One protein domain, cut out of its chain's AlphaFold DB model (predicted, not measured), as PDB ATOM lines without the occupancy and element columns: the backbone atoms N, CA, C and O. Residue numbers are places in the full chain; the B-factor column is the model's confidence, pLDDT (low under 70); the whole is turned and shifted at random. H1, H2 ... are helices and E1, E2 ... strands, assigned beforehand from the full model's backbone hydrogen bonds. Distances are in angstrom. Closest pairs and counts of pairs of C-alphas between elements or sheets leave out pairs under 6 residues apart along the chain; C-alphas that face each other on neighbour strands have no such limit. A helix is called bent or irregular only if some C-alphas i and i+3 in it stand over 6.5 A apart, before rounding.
ATOM      1  N   VAL A 259      -4.622 -38.933 -27.903       73.00
ATOM      2  CA  VAL A 259      -5.074 -39.126 -29.282       73.00
ATOM      3  C   VAL A 259      -3.870 -39.482 -30.138       73.00
ATOM      4  O   VAL A 259      -2.920 -38.713 -30.249       73.00
ATOM      5  N   THR A 260      -3.923 -40.657 -30.757       62.25
ATOM      6  CA  THR A 260      -2.889 -41.158 -31.674       62.25
ATOM      7  C   THR A 260      -3.174 -40.809 -33.135       62.25
ATOM      8  O   THR A 260      -2.266 -40.849 -33.959       62.25
ATOM      9  N   ALA A 261      -4.412 -40.428 -33.469       67.94
ATOM     10  CA  ALA A 261      -4.803 -40.019 -34.815       67.94
ATOM     11  C   ALA A 261      -4.672 -38.499 -34.996       67.94
ATOM     12  O   ALA A 261      -5.283 -37.706 -34.280       67.94
ATOM     13  N   MET A 262      -3.864 -38.085 -35.968       68.44
ATOM     14  CA  MET A 262      -3.564 -36.676 -36.210       68.44
ATOM     15  C   MET A 262      -4.774 -35.962 -36.840       68.44
ATOM     16  O   MET A 262      -5.338 -36.481 -37.805       68.44
ATOM     17  N   PRO A 263      -5.193 -34.780 -36.344       69.94
ATOM     18  CA  PRO A 263      -6.293 -34.029 -36.952       69.94
ATOM     19  C   PRO A 263      -5.905 -33.524 -38.348       69.94
ATOM     20  O   PRO A 263      -4.724 -33.385 -38.641       69.94
ATOM     21  N   ALA A 264      -6.878 -33.184 -39.199       69.88
ATOM     22  CA  ALA A 264      -6.610 -32.564 -40.501       69.88
ATOM     23  C   ALA A 264      -5.846 -31.227 -40.334       69.88
ATOM     24  O   ALA A 264      -6.392 -30.215 -39.883       69.88
ATOM     25  N   ILE A 265      -4.556 -31.245 -40.676       70.38
ATOM     26  CA  ILE A 265      -3.542 -30.303 -40.168       70.38
ATOM     27  C   ILE A 265      -3.564 -28.958 -40.894       70.38
ATOM     28  O   ILE A 265      -3.212 -27.936 -40.310       70.38
ATOM     29  N   ASP A 266      -4.038 -28.925 -42.139       75.06
ATOM     30  CA  ASP A 266      -3.948 -27.741 -43.008       75.06
ATOM     31  C   ASP A 266      -4.772 -26.543 -42.505       75.06
ATOM     32  O   ASP A 266      -4.574 -25.401 -42.933       75.06
ATOM     33  N   SER A 267      -5.672 -26.795 -41.551       89.62
ATOM     34  CA  SER A 267      -6.516 -25.790 -40.905       89.62
ATOM     35  C   SER A 267      -5.919 -25.186 -39.626       89.62
ATOM     36  O   SER A 267      -6.541 -24.296 -39.042       89.62
ATOM     37  N   TYR A 268      -4.732 -25.619 -39.190       95.56
ATOM     38  CA  TYR A 268      -4.094 -25.174 -37.948       95.56
ATOM     39  C   TYR A 268      -2.887 -24.261 -38.205       95.56
ATOM     40  O   TYR A 268      -2.240 -24.316 -39.251       95.56
ATOM     41  N   LEU A 269      -2.600 -23.397 -37.234       97.44
ATOM     42  CA  LEU A 269      -1.325 -22.707 -37.078       97.44
ATOM     43  C   LEU A 269      -0.621 -23.284 -35.848       97.44
ATOM     44  O   LEU A 269      -1.253 -23.477 -34.806       97.44
ATOM     45  N   ILE A 270       0.669 -23.574 -35.975       96.94
ATOM     46  CA  ILE A 270       1.456 -24.251 -34.944       96.94
ATOM     47  C   ILE A 270       2.340 -23.251 -34.203       96.94
ATOM     48  O   ILE A 270       3.067 -22.482 -34.824       96.94
ATOM     49  N   HIS A 271       2.324 -23.295 -32.875       97.44
ATOM     50  CA  HIS A 271       3.308 -22.638 -32.024       97.44
ATOM     51  C   HIS A 271       4.193 -23.698 -31.367       97.44
ATOM     52  O   HIS A 271       3.750 -24.399 -30.452       97.44
ATOM     53  N   CYS A 272       5.441 -23.820 -31.823       96.00
ATOM     54  CA  CYS A 272       6.432 -24.654 -31.149       96.00
ATOM     55  C   CYS A 272       6.950 -23.942 -29.901       96.00
ATOM     56  O   CYS A 272       7.432 -22.810 -29.953       96.00
ATOM     57  N   THR A 273       6.890 -24.637 -28.776       94.38
ATOM     58  CA  THR A 273       7.484 -24.191 -27.523       94.38
ATOM     59  C   THR A 273       8.942 -24.596 -27.473       94.38
ATOM     60  O   THR A 273       9.310 -25.692 -27.886       94.38
ATOM     61  N   ARG A 274       9.767 -23.729 -26.905       91.06
ATOM     62  CA  ARG A 274      11.188 -23.978 -26.686       91.06
ATOM     63  C   ARG A 274      11.523 -23.792 -25.221       91.06
ATOM     64  O   ARG A 274      10.778 -23.142 -24.493       91.06
ATOM     65  N   ARG A 275      12.680 -24.311 -24.825       91.50
ATOM     66  CA  ARG A 275      13.288 -24.037 -23.524       91.50
ATOM     67  C   ARG A 275      13.371 -22.528 -23.237       91.50
ATOM     68  O   ARG A 275      13.640 -21.731 -24.138       91.50
ATOM     69  N   CYS A 276      13.162 -22.161 -21.974       91.75
ATOM     70  CA  CYS A 276      13.280 -20.790 -21.480       91.75
ATOM     71  C   CYS A 276      14.596 -20.620 -20.713       91.75
ATOM     72  O   CYS A 276      14.708 -21.080 -19.588       91.75
ATOM     73  N   ASP A 277      15.605 -19.971 -21.283       89.50
ATOM     74  CA  ASP A 277      16.834 -19.724 -20.524       89.50
ATOM     75  C   ASP A 277      16.622 -18.566 -19.533       89.50
ATOM     76  O   ASP A 277      16.264 -17.463 -19.945       89.50
ATOM     77  N   GLY A 278      16.856 -18.814 -18.240       92.50
ATOM     78  CA  GLY A 278      16.725 -17.807 -17.182       92.50
ATOM     79  C   GLY A 278      15.340 -17.757 -16.514       92.50
ATOM     80  O   GLY A 278      14.618 -18.761 -16.520       92.50
ATOM     81  N   PRO A 279      14.965 -16.613 -15.908       93.88
ATOM     82  CA  PRO A 279      13.662 -16.432 -15.272       93.88
ATOM     83  C   PRO A 279      12.505 -16.639 -16.255       93.88
ATOM     84  O   PRO A 279      12.609 -16.333 -17.445       93.88
ATOM     85  N   TRP A 280      11.371 -17.134 -15.757       94.06
ATOM     86  CA  TRP A 280      10.134 -17.117 -16.537       94.06
ATOM     87  C   TRP A 280       9.725 -15.679 -16.890       94.06
ATOM     88  O   TRP A 280      10.035 -14.752 -16.142       94.06
ATOM     89  N   PRO A 281       8.947 -15.459 -17.964       90.00
ATOM     90  CA  PRO A 281       8.354 -14.149 -18.200       90.00
ATOM     91  C   PRO A 281       7.522 -13.692 -16.989       90.00
ATOM     92  O   PRO A 281       6.592 -14.389 -16.571       90.00
ATOM     93  N   GLY A 282       7.880 -12.531 -16.432       88.62
ATOM     94  CA  GLY A 282       7.273 -11.964 -15.223       88.62
ATOM     95  C   GLY A 282       7.823 -12.501 -13.896       88.62
ATOM     96  O   GLY A 282       7.367 -12.056 -12.852       88.62
ATOM     97  N   GLN A 283       8.777 -13.435 -13.914       93.94
ATOM     98  CA  GLN A 283       9.491 -13.883 -12.717       93.94
ATOM     99  C   GLN A 283      10.698 -12.975 -12.476       93.94
ATOM    100  O   GLN A 283      11.442 -12.679 -13.416       93.94
ATOM    101  N   SER A 284      10.907 -12.553 -11.227       94.88
ATOM    102  CA  SER A 284      12.115 -11.815 -10.862       94.88
ATOM    103  C   SER A 284      13.352 -12.722 -10.915       94.88
ATOM    104  O   SER A 284      13.259 -13.951 -10.852       94.88
ATOM    105  N   GLU A 285      14.539 -12.131 -11.034       93.88
ATOM    106  CA  GLU A 285      15.783 -12.905 -10.977       93.88
ATOM    107  C   GLU A 285      15.976 -13.568  -9.603       93.88
ATOM    108  O   GLU A 285      16.372 -14.730  -9.539       93.88
ATOM    109  N   ALA A 286      15.599 -12.878  -8.522       94.62
ATOM    110  CA  ALA A 286      15.639 -13.414  -7.165       94.62
ATOM    111  C   ALA A 286      14.754 -14.663  -7.015       94.62
ATOM    112  O   ALA A 286      15.252 -15.703  -6.597       94.62
ATOM    113  N   ASP A 287      13.490 -14.614  -7.457       95.75
ATOM    114  CA  ASP A 287      12.586 -15.778  -7.403       95.75
ATOM    115  C   ASP A 287      13.104 -16.946  -8.250       95.75
ATOM    116  O   ASP A 287      12.873 -18.121  -7.952       95.75
ATOM    117  N   TYR A 288      13.768 -16.636  -9.365       95.62
ATOM    118  CA  TYR A 288      14.392 -17.656 -10.193       95.62
ATOM    119  C   TYR A 288      15.551 -18.328  -9.458       95.62
ATOM    120  O   TYR A 288      15.603 -19.560  -9.411       95.62
ATOM    121  N   TYR A 289      16.438 -17.546  -8.854       95.69
ATOM    122  CA  TYR A 289      17.552 -18.067  -8.071       95.69
ATOM    123  C   TYR A 289      17.077 -18.858  -6.860       95.69
ATOM    124  O   TYR A 289      17.585 -19.954  -6.648       95.69
ATOM    125  N   ASP A 290      16.048 -18.400  -6.156       95.94
ATOM    126  CA  ASP A 290      15.442 -19.150  -5.058       95.94
ATOM    127  C   ASP A 290      14.901 -20.493  -5.541       95.94
ATOM    128  O   ASP A 290      15.149 -21.518  -4.915       95.94
ATOM    129  N   SER A 291      14.231 -20.531  -6.701       95.75
ATOM    130  CA  SER A 291      13.738 -21.798  -7.252       95.75
ATOM    131  C   SER A 291      14.863 -22.789  -7.567       95.75
ATOM    132  O   SER A 291      14.685 -23.989  -7.357       95.75
ATOM    133  N   LEU A 292      16.016 -22.303  -8.043       95.81
ATOM    134  CA  LEU A 292      17.194 -23.126  -8.319       95.81
ATOM    135  C   LEU A 292      17.863 -23.593  -7.025       95.81
ATOM    136  O   LEU A 292      18.116 -24.784  -6.865       95.81
ATOM    137  N   LEU A 293      18.117 -22.655  -6.110       95.50
ATOM    138  CA  LEU A 293      18.764 -22.897  -4.828       95.50
ATOM    139  C   LEU A 293      17.947 -23.885  -4.012       95.50
ATOM    140  O   LEU A 293      18.480 -24.905  -3.620       95.50
ATOM    141  N   LEU A 294      16.644 -23.661  -3.847       94.50
ATOM    142  CA  LEU A 294      15.758 -24.521  -3.060       94.50
ATOM    143  C   LEU A 294      15.348 -25.814  -3.790       94.50
ATOM    144  O   LEU A 294      14.666 -26.656  -3.207       94.50
ATOM    145  N   GLY A 295      15.759 -26.004  -5.049       92.44
ATOM    146  CA  GLY A 295      15.430 -27.197  -5.835       92.44
ATOM    147  C   GLY A 295      13.932 -27.351  -6.115       92.44
ATOM    148  O   GLY A 295      13.422 -28.469  -6.160       92.44
ATOM    149  N   LEU A 296      13.208 -26.240  -6.280       92.19
ATOM    150  CA  LEU A 296      11.765 -26.266  -6.508       92.19
ATOM    151  C   LEU A 296      11.445 -26.821  -7.907       92.19
ATOM    152  O   LEU A 296      12.141 -26.477  -8.868       92.19
ATOM    153  N   PRO A 297      10.334 -27.561  -8.098       86.94
ATOM    154  CA  PRO A 297       9.900 -28.008  -9.428       86.94
ATOM    155  C   PRO A 297       9.682 -26.854 -10.424       86.94
ATOM    156  O   PRO A 297       9.776 -27.022 -11.639       86.94
ATOM    157  N   SER A 298       9.418 -25.645  -9.921       86.38
ATOM    158  CA  SER A 298       9.280 -24.431 -10.727       86.38
ATOM    159  C   SER A 298      10.589 -23.959 -11.369       86.38
ATOM    160  O   SER A 298      10.534 -23.030 -12.176       86.38
ATOM    161  N   SER A 299      11.736 -24.577 -11.058       90.50
ATOM    162  CA  SER A 299      13.059 -24.284 -11.628       90.50
ATOM    163  C   SER A 299      13.314 -24.943 -12.989       90.50
ATOM    164  O   SER A 299      14.142 -24.453 -13.753       90.50
ATOM    165  N   HIS A 300      12.566 -25.990 -13.357       92.50
ATOM    166  CA  HIS A 300      12.731 -26.651 -14.652       92.50
ATOM    167  C   HIS A 300      12.441 -25.693 -15.811       92.50
ATOM    168  O   HIS A 300      11.412 -25.016 -15.820       92.50
ATOM    169  N   ARG A 301      13.317 -25.641 -16.821       93.94
ATOM    170  CA  ARG A 301      13.148 -24.757 -17.990       93.94
ATOM    171  C   ARG A 301      13.001 -25.483 -19.327       93.94
ATOM    172  O   ARG A 301      13.116 -24.865 -20.383       93.94
ATOM    173  N   SER A 302      12.757 -26.794 -19.315       93.62
ATOM    174  CA  SER A 302      12.605 -27.595 -20.538       93.62
ATOM    175  C   SER A 302      11.460 -27.102 -21.438       93.62
ATOM    176  O   SER A 302      10.548 -26.407 -20.987       93.62
ATOM    177  N   ALA A 303      11.476 -27.485 -22.720       94.94
ATOM    178  CA  ALA A 303      10.367 -27.192 -23.635       94.94
ATOM    179  C   ALA A 303       9.031 -27.766 -23.118       94.94
ATOM    180  O   ALA A 303       8.008 -27.088 -23.178       94.94
ATOM    181  N   LEU A 304       9.059 -28.956 -22.504       95.69
ATOM    182  CA  LEU A 304       7.899 -29.546 -21.831       95.69
ATOM    183  C   LEU A 304       7.407 -28.694 -20.651       95.69
ATOM    184  O   LEU A 304       6.201 -28.516 -20.497       95.69
ATOM    185  N   ALA A 305       8.308 -28.136 -19.835       95.50
ATOM    186  CA  ALA A 305       7.932 -27.244 -18.735       95.50
ATOM    187  C   ALA A 305       7.274 -25.953 -19.253       95.50
ATOM    188  O   ALA A 305       6.262 -25.510 -18.709       95.50
ATOM    189  N   VAL A 306       7.793 -25.390 -20.351       96.50
ATOM    190  CA  VAL A 306       7.199 -24.219 -21.024       96.50
ATOM    191  C   VAL A 306       5.796 -24.542 -21.534       96.50
ATOM    192  O   VAL A 306       4.854 -23.799 -21.260       96.50
ATOM    193  N   LEU A 307       5.637 -25.668 -22.233       97.56
ATOM    194  CA  LEU A 307       4.349 -26.122 -22.746       97.56
ATOM    195  C   LEU A 307       3.348 -26.392 -21.618       97.56
ATOM    196  O   LEU A 307       2.206 -25.947 -21.692       97.56
ATOM    197  N   THR A 308       3.793 -27.040 -20.541       96.38
ATOM    198  CA  THR A 308       2.995 -27.256 -19.328       96.38
ATOM    199  C   THR A 308       2.491 -25.930 -18.770       96.38
ATOM    200  O   THR A 308       1.308 -25.801 -18.469       96.38
ATOM    201  N   ARG A 309       3.357 -24.913 -18.675       96.06
ATOM    202  CA  ARG A 309       2.969 -23.582 -18.199       96.06
ATOM    203  C   ARG A 309       1.934 -22.932 -19.118       96.06
ATOM    204  O   ARG A 309       0.931 -22.441 -18.612       96.06
ATOM    205  N   ILE A 310       2.136 -22.966 -20.436       97.12
ATOM    206  CA  ILE A 310       1.174 -22.439 -21.423       97.12
ATOM    207  C   ILE A 310      -0.192 -23.101 -21.259       97.12
ATOM    208  O   ILE A 310      -1.216 -22.421 -21.252       97.12
ATOM    209  N   VAL A 311      -0.197 -24.422 -21.100       96.62
ATOM    210  CA  VAL A 311      -1.400 -25.233 -20.947       96.62
ATOM    211  C   VAL A 311      -2.133 -24.917 -19.640       96.62
ATOM    212  O   VAL A 311      -3.330 -24.635 -19.667       96.62
ATOM    213  N   CYS A 312      -1.423 -24.890 -18.510       94.94
ATOM    214  CA  CYS A 312      -2.012 -24.590 -17.203       94.94
ATOM    215  C   CYS A 312      -2.505 -23.141 -17.102       94.94
ATOM    216  O   CYS A 312      -3.577 -22.892 -16.561       94.94
ATOM    217  N   GLN A 313      -1.739 -22.182 -17.629       95.75
ATOM    218  CA  GLN A 313      -2.098 -20.760 -17.607       95.75
ATOM    219  C   GLN A 313      -3.095 -20.379 -18.702       95.75
ATOM    220  O   GLN A 313      -3.645 -19.281 -18.660       95.75
ATOM    221  N   ARG A 314      -3.294 -21.258 -19.694       97.31
ATOM    222  CA  ARG A 314      -4.069 -21.003 -20.913       97.31
ATOM    223  C   ARG A 314      -3.676 -19.677 -21.564       97.31
ATOM    224  O   ARG A 314      -4.530 -18.868 -21.905       97.31
ATOM    225  N   ARG A 315      -2.372 -19.443 -21.730       97.50
ATOM    226  CA  ARG A 315      -1.851 -18.188 -22.289       97.50
ATOM    227  C   ARG A 315      -0.540 -18.408 -23.033       97.50
ATOM    228  O   ARG A 315       0.362 -19.064 -22.517       97.50
ATOM    229  N   LEU A 316      -0.417 -17.808 -24.215       97.31
ATOM    230  CA  LEU A 316       0.859 -17.652 -24.918       97.31
ATOM    231  C   LEU A 316       1.370 -16.235 -24.686       97.31
ATOM    232  O   LEU A 316       0.689 -15.267 -25.015       97.31
ATOM    233  N   LEU A 317       2.566 -16.111 -24.116       95.81
ATOM    234  CA  LEU A 317       3.174 -14.815 -23.831       95.81
ATOM    235  C   LEU A 317       3.992 -14.338 -25.029       95.81
ATOM    236  O   LEU A 317       4.866 -15.043 -25.532       95.81
ATOM    237  N   ALA A 318       3.715 -13.119 -25.468       94.50
ATOM    238  CA  ALA A 318       4.389 -12.473 -26.571       94.50
ATOM    239  C   ALA A 318       5.791 -12.005 -26.188       94.50
ATOM    240  O   ALA A 318       6.052 -11.571 -25.062       94.50
ATOM    241  N   SER A 319       6.690 -12.011 -27.163       89.69
ATOM    242  CA  SER A 319       8.081 -11.595 -26.998       89.69
ATOM    243  C   SER A 319       8.476 -10.618 -28.103       89.69
ATOM    244  O   SER A 319       8.005 -10.731 -29.232       89.69
ATOM    245  N   ALA A 320       9.349  -9.660 -27.781       86.50
ATOM    246  CA  ALA A 320       9.909  -8.705 -28.742       86.50
ATOM    247  C   ALA A 320      11.265  -9.152 -29.327       86.50
ATOM    248  O   ALA A 320      11.736  -8.563 -30.290       86.50
ATOM    249  N   VAL A 321      11.882 -10.209 -28.775       77.88
ATOM    250  CA  VAL A 321      13.293 -10.599 -29.017       77.88
ATOM    251  C   VAL A 321      13.666 -10.778 -30.497       77.88
ATOM    252  O   VAL A 321      14.830 -10.631 -30.854       77.88
ATOM    253  N   THR A 322      12.714 -11.123 -31.365       71.62
ATOM    254  CA  THR A 322      12.966 -11.391 -32.793       71.62
ATOM    255  C   THR A 322      12.255 -10.427 -33.738       71.62
ATOM    256  O   THR A 322      12.371 -10.592 -34.948       71.62
ATOM    257  N   ASN A 323      11.528  -9.433 -33.222       75.69
ATOM    258  CA  ASN A 323      10.791  -8.491 -34.055       75.69
ATOM    259  C   ASN A 323      11.621  -7.224 -34.282       75.69
ATOM    260  O   ASN A 323      11.950  -6.524 -33.325       75.69
ATOM    261  N   ARG A 324      11.904  -6.898 -35.549       81.00
ATOM    262  CA  ARG A 324      12.606  -5.664 -35.940       81.00
ATOM    263  C   ARG A 324      11.914  -4.406 -35.404       81.00
ATOM    264  O   ARG A 324      12.594  -3.463 -35.030       81.00
ATOM    265  N   ALA A 325      10.583  -4.417 -35.317       78.12
ATOM    266  CA  ALA A 325       9.790  -3.301 -34.802       78.12
ATOM    267  C   ALA A 325       9.820  -3.173 -33.264       78.12
ATOM    268  O   ALA A 325       9.131  -2.321 -32.711       78.12
ATOM    269  N   GLY A 326      10.482  -4.089 -32.542       83.31
ATOM    270  CA  GLY A 326      10.446  -4.147 -31.074       83.31
ATOM    271  C   GLY A 326       9.061  -4.457 -30.479       83.31
ATOM    272  O   GLY A 326       8.902  -4.504 -29.259       83.31
ATOM    273  N   ARG A 327       8.037  -4.694 -31.310       89.94
ATOM    274  CA  ARG A 327       6.679  -5.025 -30.863       89.94
ATOM    275  C   ARG A 327       6.610  -6.485 -30.419       89.94
ATOM    276  O   ARG A 327       7.031  -7.393 -31.140       89.94
ATOM    277  N   ARG A 328       6.038  -6.718 -29.235       94.06
ATOM    278  CA  ARG A 328       5.820  -8.067 -28.697       94.06
ATOM    279  C   ARG A 328       4.784  -8.805 -29.545       94.06
ATOM    280  O   ARG A 328       3.670  -8.313 -29.712       94.06
ATOM    281  N   ALA A 329       5.131  -9.997 -30.023       95.31
ATOM    282  CA  ALA A 329       4.206 -10.871 -30.739       95.31
ATOM    283  C   ALA A 329       4.348 -12.340 -30.312       95.31
ATOM    284  O   ALA A 329       5.391 -12.752 -29.793       95.31
ATOM    285  N   VAL A 330       3.294 -13.122 -30.537       96.69
ATOM    286  CA  VAL A 330       3.337 -14.589 -30.554       96.69
ATOM    287  C   VAL A 330       3.424 -15.038 -32.008       96.69
ATOM    288  O   VAL A 330       2.550 -14.710 -32.813       96.69
ATOM    289  N   SER A 331       4.477 -15.781 -32.335       95.94
ATOM    290  CA  SER A 331       4.685 -16.341 -33.671       95.94
ATOM    291  C   SER A 331       4.094 -17.740 -33.783       95.94
ATOM    292  O   SER A 331       4.204 -18.556 -32.863       95.94
ATOM    293  N   PHE A 332       3.518 -18.028 -34.941       97.38
ATOM    294  CA  PHE A 332       3.026 -19.330 -35.356       97.38
ATOM    295  C   PHE A 332       3.591 -19.675 -36.734       97.38
ATOM    296  O   PHE A 332       4.004 -18.793 -37.479       97.38
ATOM    297  N   THR A 333       3.548 -20.946 -37.113       96.50
ATOM    298  CA  THR A 333       3.840 -21.411 -38.469       96.50
ATOM    299  C   THR A 333       2.606 -22.056 -39.089       96.50
ATOM    300  O   THR A 333       1.873 -22.791 -38.425       96.50
ATOM    301  N   ALA A 334       2.367 -21.789 -40.373       96.12
ATOM    302  CA  ALA A 334       1.384 -22.518 -41.175       96.12
ATOM    303  C   ALA A 334       1.963 -23.795 -41.815       96.12
ATOM    304  O   ALA A 334       1.300 -24.424 -42.640       96.12
ATOM    305  N   VAL A 335       3.204 -24.168 -41.488       94.25
ATOM    306  CA  VAL A 335       3.800 -25.432 -41.924       94.25
ATOM    307  C   VAL A 335       3.109 -26.583 -41.187       94.25
ATOM    308  O   VAL A 335       3.052 -26.570 -39.956       94.25
ATOM    309  N   PRO A 336       2.589 -27.594 -41.908       91.44
ATOM    310  CA  PRO A 336       1.963 -28.747 -41.277       91.44
ATOM    311  C   PRO A 336       2.911 -29.463 -40.311       91.44
ATOM    312  O   PRO A 336       4.079 -29.683 -40.634       91.44
ATOM    313  N   LEU A 337       2.381 -29.897 -39.166       90.38
ATOM    314  CA  LEU A 337       3.104 -30.616 -38.110       90.38
ATOM    315  C   LEU A 337       4.060 -31.727 -38.614       90.38
ATOM    316  O   LEU A 337       5.206 -31.733 -38.171       90.38
ATOM    317  N   PRO A 338       3.696 -32.593 -39.588       90.00
ATOM    318  CA  PRO A 338       4.564 -33.675 -40.067       90.00
ATOM    319  C   PRO A 338       5.783 -33.171 -40.842       90.00
ATOM    320  O   PRO A 338       6.742 -33.906 -41.041       90.00
ATOM    321  N   LYS A 339       5.751 -31.912 -41.297       90.94
ATOM    322  CA  LYS A 339       6.847 -31.260 -42.021       90.94
ATOM    323  C   LYS A 339       7.772 -30.466 -41.094       90.94
ATOM    324  O   LYS A 339       8.865 -30.101 -41.520       90.94
ATOM    325  N   LEU A 340       7.390 -30.225 -39.833       89.69
ATOM    326  CA  LEU A 340       8.227 -29.491 -38.874       89.69
ATOM    327  C   LEU A 340       9.571 -30.162 -38.556       89.69
ATOM    328  O   LEU A 340      10.552 -29.426 -38.427       89.69
ATOM    329  N   PRO A 341       9.699 -31.506 -38.491       89.69
ATOM    330  CA  PRO A 341      11.004 -32.140 -38.299       89.69
ATOM    331  C   PRO A 341      12.042 -31.733 -39.355       89.69
ATOM    332  O   PRO A 341      13.210 -31.562 -39.019       89.69
ATOM    333  N   ALA A 342      11.627 -31.483 -40.603       89.56
ATOM    334  CA  ALA A 342      12.527 -31.026 -41.667       89.56
ATOM    335  C   ALA A 342      13.024 -29.578 -41.470       89.56
ATOM    336  O   ALA A 342      14.056 -29.189 -42.020       89.56
ATOM    337  N   LEU A 343      12.312 -28.775 -40.672       88.38
ATOM    338  CA  LEU A 343      12.700 -27.408 -40.315       88.38
ATOM    339  C   LEU A 343      13.555 -27.345 -39.043       88.38
ATOM    340  O   LEU A 343      14.155 -26.310 -38.749       88.38
ATOM    341  N   ARG A 344      13.652 -28.445 -38.287       90.50
ATOM    342  CA  ARG A 344      14.405 -28.512 -37.032       90.50
ATOM    343  C   ARG A 344      15.911 -28.452 -37.294       90.50
ATOM    344  O   ARG A 344      16.576 -29.464 -37.490       90.50
ATOM    345  N   LYS A 345      16.466 -27.242 -37.247       89.00
ATOM    346  CA  LYS A 345      17.902 -26.976 -37.394       89.00
ATOM    347  C   LYS A 345      18.482 -26.438 -36.090       89.00
ATOM    348  O   LYS A 345      17.900 -25.551 -35.464       89.00
ATOM    349  N   PHE A 346      19.629 -26.976 -35.676       89.25
ATOM    350  CA  PHE A 346      20.378 -26.435 -34.547       89.25
ATOM    351  C   PHE A 346      21.103 -25.164 -34.987       89.25
ATOM    352  O   PHE A 346      21.731 -25.126 -36.046       89.25
ATOM    353  N   ARG A 347      21.024 -24.112 -34.172       85.69
ATOM    354  CA  ARG A 347      21.701 -22.832 -34.393       85.69
ATOM    355  C   ARG A 347      22.811 -22.671 -33.357       85.69
ATOM    356  O   ARG A 347      22.517 -22.213 -32.251       85.69
ATOM    357  N   PRO A 348      24.082 -22.973 -33.699       84.75
ATOM    358  CA  PRO A 348      25.192 -22.919 -32.747       84.75
ATOM    359  C   PRO A 348      25.324 -21.568 -32.039       84.75
ATOM    360  O   PRO A 348      25.416 -21.522 -30.818       84.75
ATOM    361  N   HIS A 349      25.211 -20.461 -32.782       82.88
ATOM    362  CA  HIS A 349      25.302 -19.101 -32.231       82.88
ATOM    363  C   HIS A 349      24.192 -18.753 -31.221       82.88
ATOM    364  O   HIS A 349      24.338 -17.813 -30.445       82.88
ATOM    365  N   ARG A 350      23.079 -19.499 -31.221       80.88
ATOM    366  CA  ARG A 350      21.974 -19.361 -30.254       80.88
ATOM    367  C   ARG A 350      21.916 -20.519 -29.260       80.88
ATOM    368  O   ARG A 350      21.035 -20.506 -28.409       80.88
ATOM    369  N   ALA A 351      22.792 -21.516 -29.409       84.38
ATOM    370  CA  ALA A 351      22.799 -22.771 -28.661       84.38
ATOM    371  C   ALA A 351      21.408 -23.430 -28.539       84.38
ATOM    372  O   ALA A 351      21.050 -23.941 -27.479       84.38
ATOM    373  N   ARG A 352      20.594 -23.391 -29.607       84.88
ATOM    374  CA  ARG A 352      19.207 -23.895 -29.583       84.88
ATOM    375  C   ARG A 352      18.722 -24.406 -30.937       84.88
ATOM    376  O   ARG A 352      19.269 -24.032 -31.973       84.88
ATOM    377  N   TRP A 353      17.659 -25.203 -30.914       88.44
ATOM    378  CA  TRP A 353      16.896 -25.619 -32.093       88.44
ATOM    379  C   TRP A 353      15.833 -24.574 -32.462       88.44
ATOM    380  O   TRP A 353      15.269 -23.933 -31.574       88.44
ATOM    381  N   ASP A 354      15.555 -24.401 -33.758       86.12
ATOM    382  CA  ASP A 354      14.496 -23.485 -34.222       86.12
ATOM    383  C   ASP A 354      13.086 -24.037 -33.937       86.12
ATOM    384  O   ASP A 354      12.226 -23.306 -33.445       86.12
ATOM    385  N   PHE A 355      12.878 -25.339 -34.162       89.69
ATOM    386  CA  PHE A 355      11.614 -26.041 -33.918       89.69
ATOM    387  C   PHE A 355      11.847 -27.241 -32.999       89.69
ATOM    388  O   PHE A 355      12.415 -28.251 -33.411       89.69
ATOM    389  N   GLU A 356      11.419 -27.139 -31.744       93.12
ATOM    390  CA  GLU A 356      11.392 -28.283 -30.827       93.12
ATOM    391  C   GLU A 356      10.087 -29.083 -31.000       93.12
ATOM    392  O   GLU A 356       9.058 -28.501 -31.363       93.12
ATOM    393  N   PRO A 357      10.090 -30.401 -30.726       94.06
ATOM    394  CA  PRO A 357       8.936 -31.287 -30.915       94.06
ATOM    395  C   PRO A 357       7.873 -31.144 -29.806       94.06
ATOM    396  O   PRO A 357       7.239 -32.116 -29.412       94.06
ATOM    397  N   TYR A 358       7.687 -29.928 -29.297       96.44
ATOM    398  CA  TYR A 358       6.731 -29.573 -28.254       96.44
ATOM    399  C   TYR A 358       5.951 -28.346 -28.708       96.44
ATOM    400  O   TYR A 358       6.562 -27.372 -29.153       96.44
ATOM    401  N   GLY A 359       4.630 -28.338 -28.563       97.12
ATOM    402  CA  GLY A 359       3.863 -27.143 -28.891       97.12
ATOM    403  C   GLY A 359       2.357 -27.314 -28.886       97.12
ATOM    404  O   GLY A 359       1.818 -28.317 -28.425       97.12
ATOM    405  N   ILE A 360       1.681 -26.300 -29.416       97.62
ATOM    406  CA  ILE A 360       0.226 -26.250 -29.560       97.62
ATOM    407  C   ILE A 360      -0.141 -25.906 -31.004       97.62
ATOM    408  O   ILE A 360       0.417 -24.983 -31.599       97.62
ATOM    409  N   GLY A 361      -1.074 -26.658 -31.579       96.94
ATOM    410  CA  GLY A 361      -1.739 -26.317 -32.829       96.94
ATOM    411  C   GLY A 361      -3.094 -25.691 -32.544       96.94
ATOM    412  O   GLY A 361      -3.887 -26.261 -31.802       96.94
ATOM    413  N   ILE A 362      -3.386 -24.538 -33.148       97.62
ATOM    414  CA  ILE A 362      -4.658 -23.817 -32.975       97.62
ATOM    415  C   ILE A 362      -5.302 -23.578 -34.341       97.62
ATOM    416  O   ILE A 362      -4.623 -23.188 -35.291       97.62
ATOM    417  N   LYS A 363      -6.616 -23.797 -34.461       96.62
ATOM    418  CA  LYS A 363      -7.356 -23.573 -35.710       96.62
ATOM    419  C   LYS A 363      -7.142 -22.146 -36.215       96.62
ATOM    420  O   LYS A 363      -7.473 -21.175 -35.529       96.62
ATOM    421  N   ARG A 364      -6.677 -22.019 -37.460       96.81
ATOM    422  CA  ARG A 364      -6.413 -20.745 -38.138       96.81
ATOM    423  C   ARG A 364      -7.609 -19.786 -38.061       96.81
ATOM    424  O   ARG A 364      -7.381 -18.657 -37.641       96.81
ATOM    425  N   PRO A 365      -8.872 -20.197 -38.330       96.50
ATOM    426  CA  PRO A 365     -10.020 -19.292 -38.215       96.50
ATOM    427  C   PRO A 365     -10.223 -18.685 -36.819       96.50
ATOM    428  O   PRO A 365     -10.761 -17.588 -36.693       96.50
ATOM    429  N   TRP A 366      -9.835 -19.391 -35.753       97.06
ATOM    430  CA  TRP A 366      -9.972 -18.874 -34.389       97.06
ATOM    431  C   TRP A 366      -8.933 -17.782 -34.096       97.06
ATOM    432  O   TRP A 366      -9.271 -16.779 -33.464       97.06
ATOM    433  N   LEU A 367      -7.705 -17.965 -34.596       98.06
ATOM    434  CA  LEU A 367      -6.598 -17.015 -34.466       98.06
ATOM    435  C   LEU A 367      -6.782 -15.773 -35.349       98.06
ATOM    436  O   LEU A 367      -6.524 -14.657 -34.896       98.06
ATOM    437  N   THR A 368      -7.258 -15.933 -36.587       97.62
ATOM    438  CA  THR A 368      -7.471 -14.803 -37.511       97.62
ATOM    439  C   THR A 368      -8.563 -13.859 -37.029       97.62
ATOM    440  O   THR A 368      -8.376 -12.646 -37.082       97.62
ATOM    441  N   ARG A 369      -9.655 -14.385 -36.451       97.50
ATOM    442  CA  ARG A 369     -10.691 -13.565 -35.789       97.50
ATOM    443  C   ARG A 369     -10.162 -12.726 -34.619       97.50
ATOM    444  O   ARG A 369     -10.838 -11.800 -34.196       97.50
ATOM    445  N   ARG A 370      -8.973 -13.047 -34.104       97.44
ATOM    446  CA  ARG A 370      -8.277 -12.322 -33.030       97.44
ATOM    447  C   ARG A 370      -7.098 -11.491 -33.544       97.44
ATOM    448  O   ARG A 370      -6.248 -11.084 -32.771       97.44
ATOM    449  N   GLY A 371      -7.023 -11.248 -34.852       96.69
ATOM    450  CA  GLY A 371      -6.003 -10.377 -35.435       96.69
ATOM    451  C   GLY A 371      -4.663 -11.055 -35.724       96.69
ATOM    452  O   GLY A 371      -3.695 -10.362 -36.028       96.69
ATOM    453  N   THR A 372      -4.591 -12.390 -35.682       98.06
ATOM    454  CA  THR A 372      -3.407 -13.113 -36.174       98.06
ATOM    455  C   THR A 372      -3.328 -12.991 -37.694       98.06
ATOM    456  O   THR A 372      -4.290 -13.331 -38.387       98.06
ATOM    457  N   LYS A 373      -2.191 -12.529 -38.218       97.62
ATOM    458  CA  LYS A 373      -1.980 -12.277 -39.655       97.62
ATOM    459  C   LYS A 373      -0.720 -12.987 -40.161       97.62
ATOM    460  O   LYS A 373       0.190 -13.224 -39.360       97.62
ATOM    461  N   PRO A 374      -0.653 -13.340 -41.458       97.62
ATOM    462  CA  PRO A 374       0.575 -13.851 -42.046       97.62
ATOM    463  C   PRO A 374       1.647 -12.762 -42.033       97.62
ATOM    464  O   PRO A 374       1.350 -11.569 -42.097       97.62
ATOM    465  N   VAL A 375       2.896 -13.193 -41.949       96.44
ATOM    466  CA  VAL A 375       4.053 -12.315 -42.075       96.44
ATOM    467  C   VAL A 375       4.227 -11.849 -43.526       96.44
ATOM    468  O   VAL A 375       4.000 -12.605 -44.471       96.44
ATOM    469  N   ILE A 376       4.650 -10.597 -43.688       96.56
ATOM    470  CA  ILE A 376       5.026  -9.964 -44.949       96.56
ATOM    471  C   ILE A 376       6.520 -10.209 -45.159       96.56
ATOM    472  O   ILE A 376       7.362  -9.652 -44.450       96.56
ATOM    473  N   TYR A 377       6.846 -11.065 -46.123       96.06
ATOM    474  CA  TYR A 377       8.228 -11.354 -46.480       96.06
ATOM    475  C   TYR A 377       8.739 -10.363 -47.521       96.06
ATOM    476  O   TYR A 377       8.104 -10.171 -48.554       96.06
ATOM    477  N   GLY A 378       9.909  -9.775 -47.281       95.19
ATOM    478  CA  GLY A 378      10.510  -8.842 -48.230       95.19
ATOM    479  C   GLY A 378      11.953  -8.488 -47.902       95.19
ATOM    480  O   GLY A 378      12.582  -9.094 -47.034       95.19
ATOM    481  N   GLU A 379      12.473  -7.498 -48.617       94.00
ATOM    482  CA  GLU A 379      13.791  -6.901 -48.382       94.00
ATOM    483  C   GLU A 379      13.674  -5.584 -47.600       94.00
ATOM    484  O   GLU A 379      12.576  -5.131 -47.273       94.00
ATOM    485  N   ASP A 380      14.803  -4.937 -47.309       91.75
ATOM    486  CA  ASP A 380      14.826  -3.668 -46.569       91.75
ATOM    487  C   ASP A 380      14.048  -2.541 -47.278       91.75
ATOM    488  O   ASP A 380      13.432  -1.711 -46.614       91.75
ATOM    489  N   ALA A 381      13.982  -2.552 -48.614       92.69
ATOM    490  CA  ALA A 381      13.147  -1.618 -49.372       92.69
ATOM    491  C   ALA A 381      11.645  -1.801 -49.086       92.69
ATOM    492  O   ALA A 381      10.922  -0.816 -48.959       92.69
ATOM    493  N   CYS A 382      11.190  -3.051 -48.928       92.31
ATOM    494  CA  CYS A 382       9.803  -3.359 -48.577       92.31
ATOM    495  C   CYS A 382       9.473  -2.830 -47.178       92.31
ATOM    496  O   CYS A 382       8.450  -2.181 -47.004       92.31
ATOM    497  N   TRP A 383      10.372  -3.016 -46.205       92.50
ATOM    498  CA  TRP A 383      10.200  -2.488 -44.847       92.50
ATOM    499  C   TRP A 383       9.915  -0.979 -44.823       92.50
ATOM    500  O   TRP A 383       9.008  -0.543 -44.119       92.50
ATOM    501  N   ASN A 384      10.651  -0.194 -45.613       92.75
ATOM    502  CA  ASN A 384      10.504   1.265 -45.651       92.75
ATOM    503  C   ASN A 384       9.154   1.733 -46.221       92.75
ATOM    504  O   ASN A 384       8.781   2.886 -46.024       92.75
ATOM    505  N   GLN A 385       8.438   0.860 -46.931       95.19
ATOM    506  CA  GLN A 385       7.126   1.150 -47.512       95.19
ATOM    507  C   GLN A 385       5.968   0.707 -46.607       95.19
ATOM    508  O   GLN A 385       4.824   1.072 -46.866       95.19
ATOM    509  N   LEU A 386       6.240  -0.077 -45.557       95.00
ATOM    510  CA  LEU A 386       5.206  -0.576 -44.655       95.00
ATOM    511  C   LEU A 386       4.746   0.504 -43.681       95.00
ATOM    512  O   LEU A 386       5.558   1.179 -43.038       95.00
ATOM    513  N   SER A 387       3.429   0.582 -43.492       94.56
ATOM    514  CA  SER A 387       2.845   1.396 -42.429       94.56
ATOM    515  C   SER A 387       3.260   0.882 -41.045       94.56
ATOM    516  O   SER A 387       3.586  -0.295 -40.868       94.56
ATOM    517  N   GLU A 388       3.173   1.733 -40.016       91.50
ATOM    518  CA  GLU A 388       3.471   1.332 -38.630       91.50
ATOM    519  C   GLU A 388       2.626   0.123 -38.176       91.50
ATOM    520  O   GLU A 388       3.074  -0.711 -37.388       91.50
ATOM    521  N   SER A 389       1.413  -0.018 -38.720       91.88
ATOM    522  CA  SER A 389       0.513  -1.136 -38.423       91.88
ATOM    523  C   SER A 389       0.937  -2.468 -39.062       91.88
ATOM    524  O   SER A 389       0.574  -3.537 -38.564       91.88
ATOM    525  N   GLU A 390       1.723  -2.421 -40.139       93.69
ATOM    526  CA  GLU A 390       2.173  -3.585 -40.911       93.69
ATOM    527  C   GLU A 390       3.592  -4.015 -40.549       93.69
ATOM    528  O   GLU A 390       3.904  -5.206 -40.581       93.69
ATOM    529  N   GLN A 391       4.438  -3.070 -40.135       93.56
ATOM    530  CA  GLN A 391       5.814  -3.319 -39.699       93.56
ATOM    531  C   GLN A 391       5.963  -4.498 -38.716       93.56
ATOM    532  O   GLN A 391       6.868  -5.314 -38.903       93.56
ATOM    533  N   PRO A 392       5.088  -4.700 -37.709       93.81
ATOM    534  CA  PRO A 392       5.208  -5.840 -36.797       93.81
ATOM    535  C   PRO A 392       5.103  -7.210 -37.482       93.81
ATOM    536  O   PRO A 392       5.556  -8.215 -36.926       93.81
ATOM    537  N   PHE A 393       4.512  -7.250 -38.675       95.06
ATOM    538  CA  PHE A 393       4.338  -8.440 -39.494       95.06
ATOM    539  C   PHE A 393       5.443  -8.608 -40.536       95.06
ATOM    540  O   PHE A 393       5.413  -9.593 -41.252       95.06
ATOM    541  N   PHE A 394       6.437  -7.723 -40.624       95.06
ATOM    542  CA  PHE A 394       7.543  -7.887 -41.569       95.06
ATOM    543  C   PHE A 394       8.565  -8.939 -41.116       95.06
ATOM    544  O   PHE A 394       8.928  -9.019 -39.936       95.06
ATOM    545  N   GLN A 395       9.099  -9.686 -42.080       94.00
ATOM    546  CA  GLN A 395      10.253 -10.566 -41.918       94.00
ATOM    547  C   GLN A 395      11.121 -10.494 -43.173       94.00
ATOM    548  O   GLN A 395      10.613 -10.552 -44.292       94.00
ATOM    549  N   LYS A 396      12.447 -10.430 -43.006       92.88
ATOM    550  CA  LYS A 396      13.346 -10.565 -44.156       92.88
ATOM    551  C   LYS A 396      13.121 -11.925 -44.818       92.88
ATOM    552  O   LYS A 396      13.139 -12.943 -44.127       92.88
ATOM    553  N   SER A 397      12.936 -11.955 -46.136       93.00
ATOM    554  CA  SER A 397      12.753 -13.210 -46.882       93.00
ATOM    555  C   SER A 397      13.979 -14.121 -46.773       93.00
ATOM    556  O   SER A 397      13.843 -15.333 -46.615       93.00
ATOM    557  N   ARG A 398      15.184 -13.536 -46.780       91.69
ATOM    558  CA  ARG A 398      16.464 -14.236 -46.630       91.69
ATOM    559  C   ARG A 398      17.330 -13.600 -45.548       91.69
ATOM    560  O   ARG A 398      17.239 -12.401 -45.302       91.69
ATOM    561  N   SER A 399      18.162 -14.396 -44.875       86.12
ATOM    562  CA  SER A 399      19.186 -13.849 -43.976       86.12
ATOM    563  C   SER A 399      20.351 -13.249 -44.756       86.12
ATOM    564  O   SER A 399      20.732 -13.767 -45.804       86.12
ATOM    565  N   ASP A 400      20.993 -12.246 -44.172       82.56
ATOM    566  CA  ASP A 400      22.251 -11.707 -44.681       82.56
ATOM    567  C   ASP A 400      23.409 -12.703 -44.400       82.56
ATOM    568  O   ASP A 400      23.370 -13.455 -43.419       82.56
ATOM    569  N   GLY A 401      24.442 -12.737 -45.252       82.31
ATOM    570  CA  GLY A 401      25.676 -13.512 -45.029       82.31
ATOM    571  C   GLY A 401      26.031 -14.538 -46.115       82.31
ATOM    572  O   GLY A 401      25.348 -14.674 -47.124       82.31
ATOM    573  N   LYS A 402      27.133 -15.278 -45.897       77.12
ATOM    574  CA  LYS A 402      27.734 -16.210 -46.882       77.12
ATOM    575  C   LYS A 402      26.851 -17.412 -47.248       77.12
ATOM    576  O   LYS A 402      27.050 -18.022 -48.291       77.12
ATOM    577  N   SER A 403      25.902 -17.774 -46.390       82.44
ATOM    578  CA  SER A 403      24.956 -18.871 -46.620       82.44
ATOM    579  C   SER A 403      23.559 -18.408 -46.199       82.44
ATOM    580  O   SER A 403      23.168 -18.633 -45.050       82.44
ATOM    581  N   PRO A 404      22.842 -17.693 -47.084       85.00
ATOM    582  CA  PRO A 404      21.557 -17.096 -46.752       85.00
ATOM    583  C   PRO A 404      20.521 -18.178 -46.430       85.00
ATOM    584  O   PRO A 404      20.356 -19.156 -47.158       85.00
ATOM    585  N   VAL A 405      19.818 -17.997 -45.317       86.19
ATOM    586  CA  VAL A 405      18.699 -18.836 -44.887       86.19
ATOM    587  C   VAL A 405      17.422 -18.263 -45.482       86.19
ATOM    588  O   VAL A 405      17.146 -17.084 -45.286       86.19
ATOM    589  N   ASP A 406      16.640 -19.091 -46.170       91.25
ATOM    590  CA  ASP A 406      15.305 -18.729 -46.650       91.25
ATOM    591  C   ASP A 406      14.262 -18.867 -45.527       91.25
ATOM    592  O   ASP A 406      13.864 -19.976 -45.149       91.25
ATOM    593  N   TRP A 407      13.817 -17.726 -44.999       90.94
ATOM    594  CA  TRP A 407      12.829 -17.644 -43.922       90.94
ATOM    595  C   TRP A 407      11.388 -17.823 -44.413       90.94
ATOM    596  O   TRP A 407      10.495 -18.062 -43.600       90.94
ATOM    597  N   THR A 408      11.134 -17.750 -45.726       94.19
ATOM    598  CA  THR A 408       9.781 -17.943 -46.283       94.19
ATOM    599  C   THR A 408       9.281 -19.377 -46.087       94.19
ATOM    600  O   THR A 408       8.076 -19.618 -45.968       94.19
ATOM    601  N   SER A 409      10.214 -20.325 -45.954       93.06
ATOM    602  CA  SER A 409       9.937 -21.734 -45.661       93.06
ATOM    603  C   SER A 409       9.194 -21.953 -44.336       93.06
ATOM    604  O   SER A 409       8.462 -22.935 -44.209       93.06
ATOM    605  N   GLU A 410       9.310 -21.024 -43.380       93.94
ATOM    606  CA  GLU A 410       8.632 -21.104 -42.083       93.94
ATOM    607  C   GLU A 410       7.148 -20.735 -42.153       93.94
ATOM    608  O   GLU A 410       6.409 -21.076 -41.231       93.94
ATOM    609  N   LYS A 411       6.684 -20.065 -43.220       96.25
ATOM    610  CA  LYS A 411       5.290 -19.604 -43.381       96.25
ATOM    611  C   LYS A 411       4.738 -18.979 -42.090       96.25
ATOM    612  O   LYS A 411       3.722 -19.438 -41.559       96.25
ATOM    613  N   GLU A 412       5.461 -18.001 -41.551       96.56
ATOM    614  CA  GLU A 412       5.215 -17.409 -40.237       96.56
ATOM    615  C   GLU A 412       3.905 -16.601 -40.222       96.56
ATOM    616  O   GLU A 412       3.533 -15.927 -41.184       96.56
ATOM    617  N   TRP A 413       3.196 -16.674 -39.100       97.69
ATOM    618  CA  TRP A 413       2.054 -15.840 -38.741       97.69
ATOM    619  C   TRP A 413       2.331 -15.199 -37.387       97.69
ATOM    620  O   TRP A 413       2.941 -15.824 -36.522       97.69
ATOM    621  N   ARG A 414       1.858 -13.974 -37.165       97.56
ATOM    622  CA  ARG A 414       2.044 -13.262 -35.894       97.56
ATOM    623  C   ARG A 414       0.718 -12.804 -35.318       97.56
ATOM    624  O   ARG A 414      -0.171 -12.366 -36.045       97.56
ATOM    625  N   HIS A 415       0.612 -12.888 -34.002       97.56
ATOM    626  CA  HIS A 415      -0.410 -12.232 -33.196       97.56
ATOM    627  C   HIS A 415       0.269 -11.165 -32.336       97.56
ATOM    628  O   HIS A 415       1.256 -11.468 -31.667       97.56
ATOM    629  N   LEU A 416      -0.226  -9.927 -32.354       96.44
ATOM    630  CA  LEU A 416       0.351  -8.848 -31.549       96.44
ATOM    631  C   LEU A 416      -0.100  -8.963 -30.097       96.44
ATOM    632  O   LEU A 416      -1.285  -9.112 -29.819       96.44
ATOM    633  N   GLY A 417       0.853  -8.882 -29.171       95.94
ATOM    634  CA  GLY A 417       0.586  -9.138 -27.762       95.94
ATOM    635  C   GLY A 417       0.287 -10.609 -27.461       95.94
ATOM    636  O   GLY A 417       0.373 -11.490 -28.322       95.94
ATOM    637  N   ASP A 418       0.010 -10.871 -26.188       97.38
ATOM    638  CA  ASP A 418      -0.223 -12.219 -25.674       97.38
ATOM    639  C   ASP A 418      -1.515 -12.814 -26.258       97.38
ATOM    640  O   ASP A 418      -2.470 -12.091 -26.534       97.38
ATOM    641  N   VAL A 419      -1.570 -14.139 -26.410       98.12
ATOM    642  CA  VAL A 419      -2.792 -14.847 -26.822       98.12
ATOM    643  C   VAL A 419      -3.428 -15.477 -25.592       98.12
ATOM    644  O   VAL A 419      -2.844 -16.376 -24.981       98.12
ATOM    645  N   ASP A 420      -4.628 -15.023 -25.247       97.81
ATOM    646  CA  ASP A 420      -5.459 -15.646 -24.219       97.81
ATOM    647  C   ASP A 420      -6.173 -16.885 -24.781       97.81
ATOM    648  O   ASP A 420      -6.948 -16.800 -25.737       97.81
ATOM    649  N   LEU A 421      -5.904 -18.047 -24.185       98.06
ATOM    650  CA  LEU A 421      -6.464 -19.340 -24.568       98.06
ATOM    651  C   LEU A 421      -7.621 -19.770 -23.651       98.06
ATOM    652  O   LEU A 421      -8.129 -20.877 -23.818       98.06
ATOM    653  N   GLN A 422      -8.065 -18.947 -22.693       96.75
ATOM    654  CA  GLN A 422      -9.172 -19.307 -21.795       96.75
ATOM    655  C   GLN A 422     -10.469 -19.608 -22.557       96.75
ATOM    656  O   GLN A 422     -11.171 -20.559 -22.219       96.75
ATOM    657  N   SER A 423     -10.747 -18.841 -23.618       95.50
ATOM    658  CA  SER A 423     -11.927 -18.997 -24.485       95.50
ATOM    659  C   SER A 423     -11.721 -19.953 -25.669       95.50
ATOM    660  O   SER A 423     -12.563 -20.009 -26.568       95.50
ATOM    661  N   LEU A 424     -10.592 -20.670 -25.736       96.88
ATOM    662  CA  LEU A 424     -10.270 -21.564 -26.849       96.88
ATOM    663  C   LEU A 424     -11.010 -22.905 -26.701       96.88
ATOM    664  O   LEU A 424     -10.691 -23.668 -25.787       96.88
ATOM    665  N   PRO A 425     -11.959 -23.244 -27.601       94.75
ATOM    666  CA  PRO A 425     -12.713 -24.488 -27.484       94.75
ATOM    667  C   PRO A 425     -11.814 -25.726 -27.543       94.75
ATOM    668  O   PRO A 425     -10.843 -25.759 -28.300       94.75
ATOM    669  N   HIS A 426     -12.197 -26.785 -26.826       91.44
ATOM    670  CA  HIS A 426     -11.457 -28.054 -26.768       91.44
ATOM    671  C   HIS A 426     -11.144 -28.650 -28.155       91.44
ATOM    672  O   HIS A 426     -10.066 -29.187 -28.372       91.44
ATOM    673  N   HIS A 427     -12.058 -28.505 -29.118       90.62
ATOM    674  CA  HIS A 427     -11.913 -29.017 -30.487       90.62
ATOM    675  C   HIS A 427     -11.169 -28.057 -31.440       90.62
ATOM    676  O   HIS A 427     -10.992 -28.354 -32.625       90.62
ATOM    677  N   ALA A 428     -10.808 -26.858 -30.974       94.31
ATOM    678  CA  ALA A 428     -10.140 -25.833 -31.774       94.31
ATOM    679  C   ALA A 428      -8.616 -25.838 -31.601       94.31
ATOM    680  O   ALA A 428      -7.933 -25.073 -32.285       94.31
ATOM    681  N   ALA A 429      -8.083 -26.701 -30.738       95.62
ATOM    682  CA  ALA A 429      -6.653 -26.875 -30.559       95.62
ATOM    683  C   ALA A 429      -6.281 -28.306 -30.183       95.62
ATOM    684  O   ALA A 429      -7.122 -29.107 -29.785       95.62
ATOM    685  N   PHE A 430      -4.999 -28.602 -30.335       95.25
ATOM    686  CA  PHE A 430      -4.356 -29.806 -29.835       95.25
ATOM    687  C   PHE A 430      -2.950 -29.443 -29.369       95.25
ATOM    688  O   PHE A 430      -2.346 -28.478 -29.842       95.25
ATOM    689  N   VAL A 431      -2.419 -30.229 -28.451       96.38
ATOM    690  CA  VAL A 431      -1.055 -30.112 -27.949       96.38
ATOM    691  C   VAL A 431      -0.247 -31.276 -28.503       96.38
ATOM    692  O   VAL A 431      -0.797 -32.356 -28.681       96.38
ATOM    693  N   PHE A 432       1.036 -31.084 -28.800       95.38
ATOM    694  CA  PHE A 432       1.898 -32.164 -29.276       95.38
ATOM    695  C   PHE A 432       3.212 -32.243 -28.503       95.38
ATOM    696  O   PHE A 432       3.745 -31.231 -28.042       95.38
ATOM    697  N   VAL A 433       3.711 -33.469 -28.374       95.31
ATOM    698  CA  VAL A 433       4.919 -33.849 -27.629       95.31
ATOM    699  C   VAL A 433       5.676 -34.954 -28.387       95.31
ATOM    700  O   VAL A 433       5.071 -35.629 -29.229       95.31
ATOM    701  N   PRO A 434       6.984 -35.168 -28.140       92.88
ATOM    702  CA  PRO A 434       7.759 -36.136 -28.915       92.88
ATOM    703  C   PRO A 434       7.425 -37.594 -28.587       92.88
ATOM    704  O   PRO A 434       7.458 -38.424 -29.492       92.88
ATOM    705  N   ASP A 435       7.106 -37.899 -27.328       91.31
ATOM    706  CA  ASP A 435       7.026 -39.264 -26.805       91.31
ATOM    707  C   ASP A 435       5.892 -39.453 -25.778       91.31
ATOM    708  O   ASP A 435       5.220 -38.508 -25.348       91.31
ATOM    709  N   TYR A 436       5.672 -40.714 -25.399       90.19
ATOM    710  CA  TYR A 436       4.628 -41.121 -24.462       90.19
ATOM    711  C   TYR A 436       4.851 -40.582 -23.043       90.19
ATOM    712  O   TYR A 436       3.892 -40.186 -22.382       90.19
ATOM    713  N   GLN A 437       6.099 -40.514 -22.570       91.00
ATOM    714  CA  GLN A 437       6.411 -40.047 -21.218       91.00
ATOM    715  C   GLN A 437       6.013 -38.576 -21.044       91.00
ATOM    716  O   GLN A 437       5.340 -38.222 -20.072       91.00
ATOM    717  N   ALA A 438       6.362 -37.725 -22.011       93.31
ATOM    718  CA  ALA A 438       5.936 -36.333 -22.035       93.31
ATOM    719  C   ALA A 438       4.405 -36.204 -22.119       93.31
ATOM    720  O   ALA A 438       3.820 -35.333 -21.470       93.31
ATOM    721  N   ALA A 439       3.744 -37.085 -22.878       93.44
ATOM    722  CA  ALA A 439       2.290 -37.078 -23.013       93.44
ATOM    723  C   ALA A 439       1.583 -37.405 -21.694       93.44
ATOM    724  O   ALA A 439       0.672 -36.679 -21.300       93.44
ATOM    725  N   VAL A 440       2.037 -38.439 -20.979       91.12
ATOM    726  CA  VAL A 440       1.506 -38.829 -19.661       91.12
ATOM    727  C   VAL A 440       1.676 -37.711 -18.635       91.12
ATOM    728  O   VAL A 440       0.770 -37.464 -17.844       91.12
ATOM    729  N   GLN A 441       2.801 -36.993 -18.662       91.75
ATOM    730  CA  GLN A 441       3.026 -35.862 -17.756       91.75
ATOM    731  C   GLN A 441       2.097 -34.673 -18.044       91.75
ATOM    732  O   GLN A 441       1.691 -33.960 -17.122       91.75
ATOM    733  N   LEU A 442       1.772 -34.434 -19.317       93.56
ATOM    734  CA  LEU A 442       1.052 -33.238 -19.753       93.56
ATOM    735  C   LEU A 442      -0.469 -33.423 -19.818       93.56
ATOM    736  O   LEU A 442      -1.208 -32.498 -19.478       93.56
ATOM    737  N   ALA A 443      -0.943 -34.600 -20.234       93.25
ATOM    738  CA  ALA A 443      -2.361 -34.885 -20.453       93.25
ATOM    739  C   ALA A 443      -3.262 -34.585 -19.239       93.25
ATOM    740  O   ALA A 443      -4.292 -33.944 -19.447       93.25
ATOM    741  N   PRO A 444      -2.882 -34.896 -17.979       92.44
ATOM    742  CA  PRO A 444      -3.695 -34.571 -16.800       92.44
ATOM    743  C   PRO A 444      -3.967 -33.074 -16.603       92.44
ATOM    744  O   PRO A 444      -4.871 -32.701 -15.860       92.44
ATOM    745  N   ARG A 445      -3.154 -32.213 -17.225       92.88
ATOM    746  CA  ARG A 445      -3.201 -30.751 -17.089       92.88
ATOM    747  C   ARG A 445      -3.780 -30.066 -18.326       92.88
ATOM    748  O   ARG A 445      -4.072 -28.873 -18.272       92.88
ATOM    749  N   SER A 446      -3.904 -30.791 -19.438       94.62
ATOM    750  CA  SER A 446      -4.269 -30.220 -20.730       94.62
ATOM    751  C   SER A 446      -5.774 -30.176 -20.937       94.62
ATOM    752  O   SER A 446      -6.405 -31.226 -20.899       94.62
ATOM    753  N   PRO A 447      -6.367 -29.003 -21.239       94.00
ATOM    754  CA  PRO A 447      -7.747 -28.951 -21.702       94.00
ATOM    755  C   PRO A 447      -7.869 -29.406 -23.165       94.00
ATOM    756  O   PRO A 447      -8.974 -29.597 -23.654       94.00
ATOM    757  N   TRP A 448      -6.770 -29.568 -23.901       94.69
ATOM    758  CA  TRP A 448      -6.796 -30.006 -25.297       94.69
ATOM    759  C   TRP A 448      -6.228 -31.419 -25.444       94.69
ATOM    760  O   TRP A 448      -5.379 -31.814 -24.636       94.69
ATOM    761  N   PRO A 449      -6.635 -32.168 -26.483       93.56
ATOM    762  CA  PRO A 449      -6.029 -33.454 -26.805       93.56
ATOM    763  C   PRO A 449      -4.504 -33.355 -26.914       93.56
ATOM    764  O   PRO A 449      -3.991 -32.393 -27.492       93.56
ATOM    765  N   VAL A 450      -3.796 -34.351 -26.379       93.88
ATOM    766  CA  VAL A 450      -2.333 -34.458 -26.478       93.88
ATOM    767  C   VAL A 450      -1.977 -35.505 -27.534       93.88
ATOM    768  O   VAL A 450      -2.410 -36.653 -27.444       93.88
ATOM    769  N   PHE A 451      -1.196 -35.083 -28.525       92.31
ATOM    770  CA  PHE A 451      -0.740 -35.862 -29.671       92.31
ATOM    771  C   PHE A 451       0.745 -36.222 -29.533       92.31
ATOM    772  O   PHE A 451       1.569 -35.375 -29.183       92.31
ATOM    773  N   ILE A 452       1.097 -37.469 -29.840       91.50
ATOM    774  CA  ILE A 452       2.480 -37.962 -29.787       91.50
ATOM    775  C   ILE A 452       3.039 -37.987 -31.209       91.50
ATOM    776  O   ILE A 452       2.483 -38.661 -32.073       91.50
ATOM    777  N   LEU A 453       4.139 -37.270 -31.456       87.44
ATOM    778  CA  LEU A 453       4.743 -37.186 -32.791       87.44
ATOM    779  C   LEU A 453       5.378 -38.508 -33.243       87.44
ATOM    780  O   LEU A 453       5.228 -38.876 -34.404       87.44
TER     781      LEU A 453
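AT A GLANCE: This is residues 259 to 453 of the 465 residues of an uncharacterized protein of Blastopirellula sp (UniProt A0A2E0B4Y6). A four-stranded sheet, E1, E3, E7 and E8, has H2 and H7 side by side over one face; past its edge strand E1 come two small strand pairs in turn, E2 with E6, then E4 with E5. H1 lies far out at one end of the model and H5 at the other. The printed part has 195 residues, with seven named helices and eight named strands in the order E1 H1 H2 E2 H3 E3 H4 E4 H5 E5 H6 E6 E7 H7 E8; its class is mixed, with under half of the residues in named elements. The sheet E1 E3 E7 E8 is mixed, E2 and E6 are antiparallel, and E4 and E5 are parallel. The whole is compact, with a radius of gyration of the C-alphas of 17.2 A, and spans 50 by 42 by 33 A.

HOW THE PARTS SIT: Edge strand E1, residues 268 to 272, is antiparallel to E3, residues 359 to 363, with N 269 and O 362 within hydrogen-bond range at 2.8 A. E3 is antiparallel to E7, residues 429 to 433, with N 361 and O 430 at 2.8 A. E7 is parallel to edge strand E8, residues 450 to 452, with N 451 and O 431 at 2.8 A. H2, residues 303 to 313, and H7, residues 436 to 445, are on the same face of this sheet, two layers; their heights over the sheet are 9.7 A and 8.5 A. They touch at a shallow tilt of 17 degrees, the same way; their closest C-alphas, of Cys 312 and Arg 445, are 6.3 A apart. E7, H7 and E8 form a strand-helix-strand unit, two parallel neighbour strands with a helix between, its crossover right-handed; so do E4, residues 376 to 378, H5, residues 380 to 385, and E5, residues 394 to 396, with N 395 and O 376 at 2.9 A. E2, residues 329 to 333, is antiparallel to E6, residues 412 to 416, with N 332 and O 413 at 2.8 A. The closest C-alphas of E1 and E2, of His 271 and Phe 332, are 4.7 A apart. H3, residues 337 to 343, and H4, residues 364 to 368, only graze the four-stranded sheet. The closest C-alphas of E2 and H6, residues 407 to 410, are those of Thr 333 and Glu 410, 6.0 A apart. H1, residues 285 to 293, touches no helix. Every O i to N i+4 pair is within hydrogen-bond range in H1, H2 and H4, but 0 of 3 in H3, with 3 of 4 O i to N i+3 pairs, 1 of 2 in H5 and 4 of 6 in H7; H6 is too short for one.

IN THESE COORDINATES: E1 begins at C-alpha 268 (-4.094, -25.174, -37.948) and E8 ends at C-alpha 452 (2.480, -37.962, -29.787). H2 is 15.3 A long, H7 14.9 A and E7 13.8 A. H3 and H7 are only just irregular: C-alphas 338 and 341, and 441 and 444, are 6.9 A apart.

THE WHOLE: The C-alphas of Leu 294 and Gln 385, the two farthest apart, are 52.1 A apart. The printed part has no cut. The links E1 to H1, H2 to E2, H3 to E3 and E6 to E7 are long. Residues 260 to 264 have pLDDT under 70.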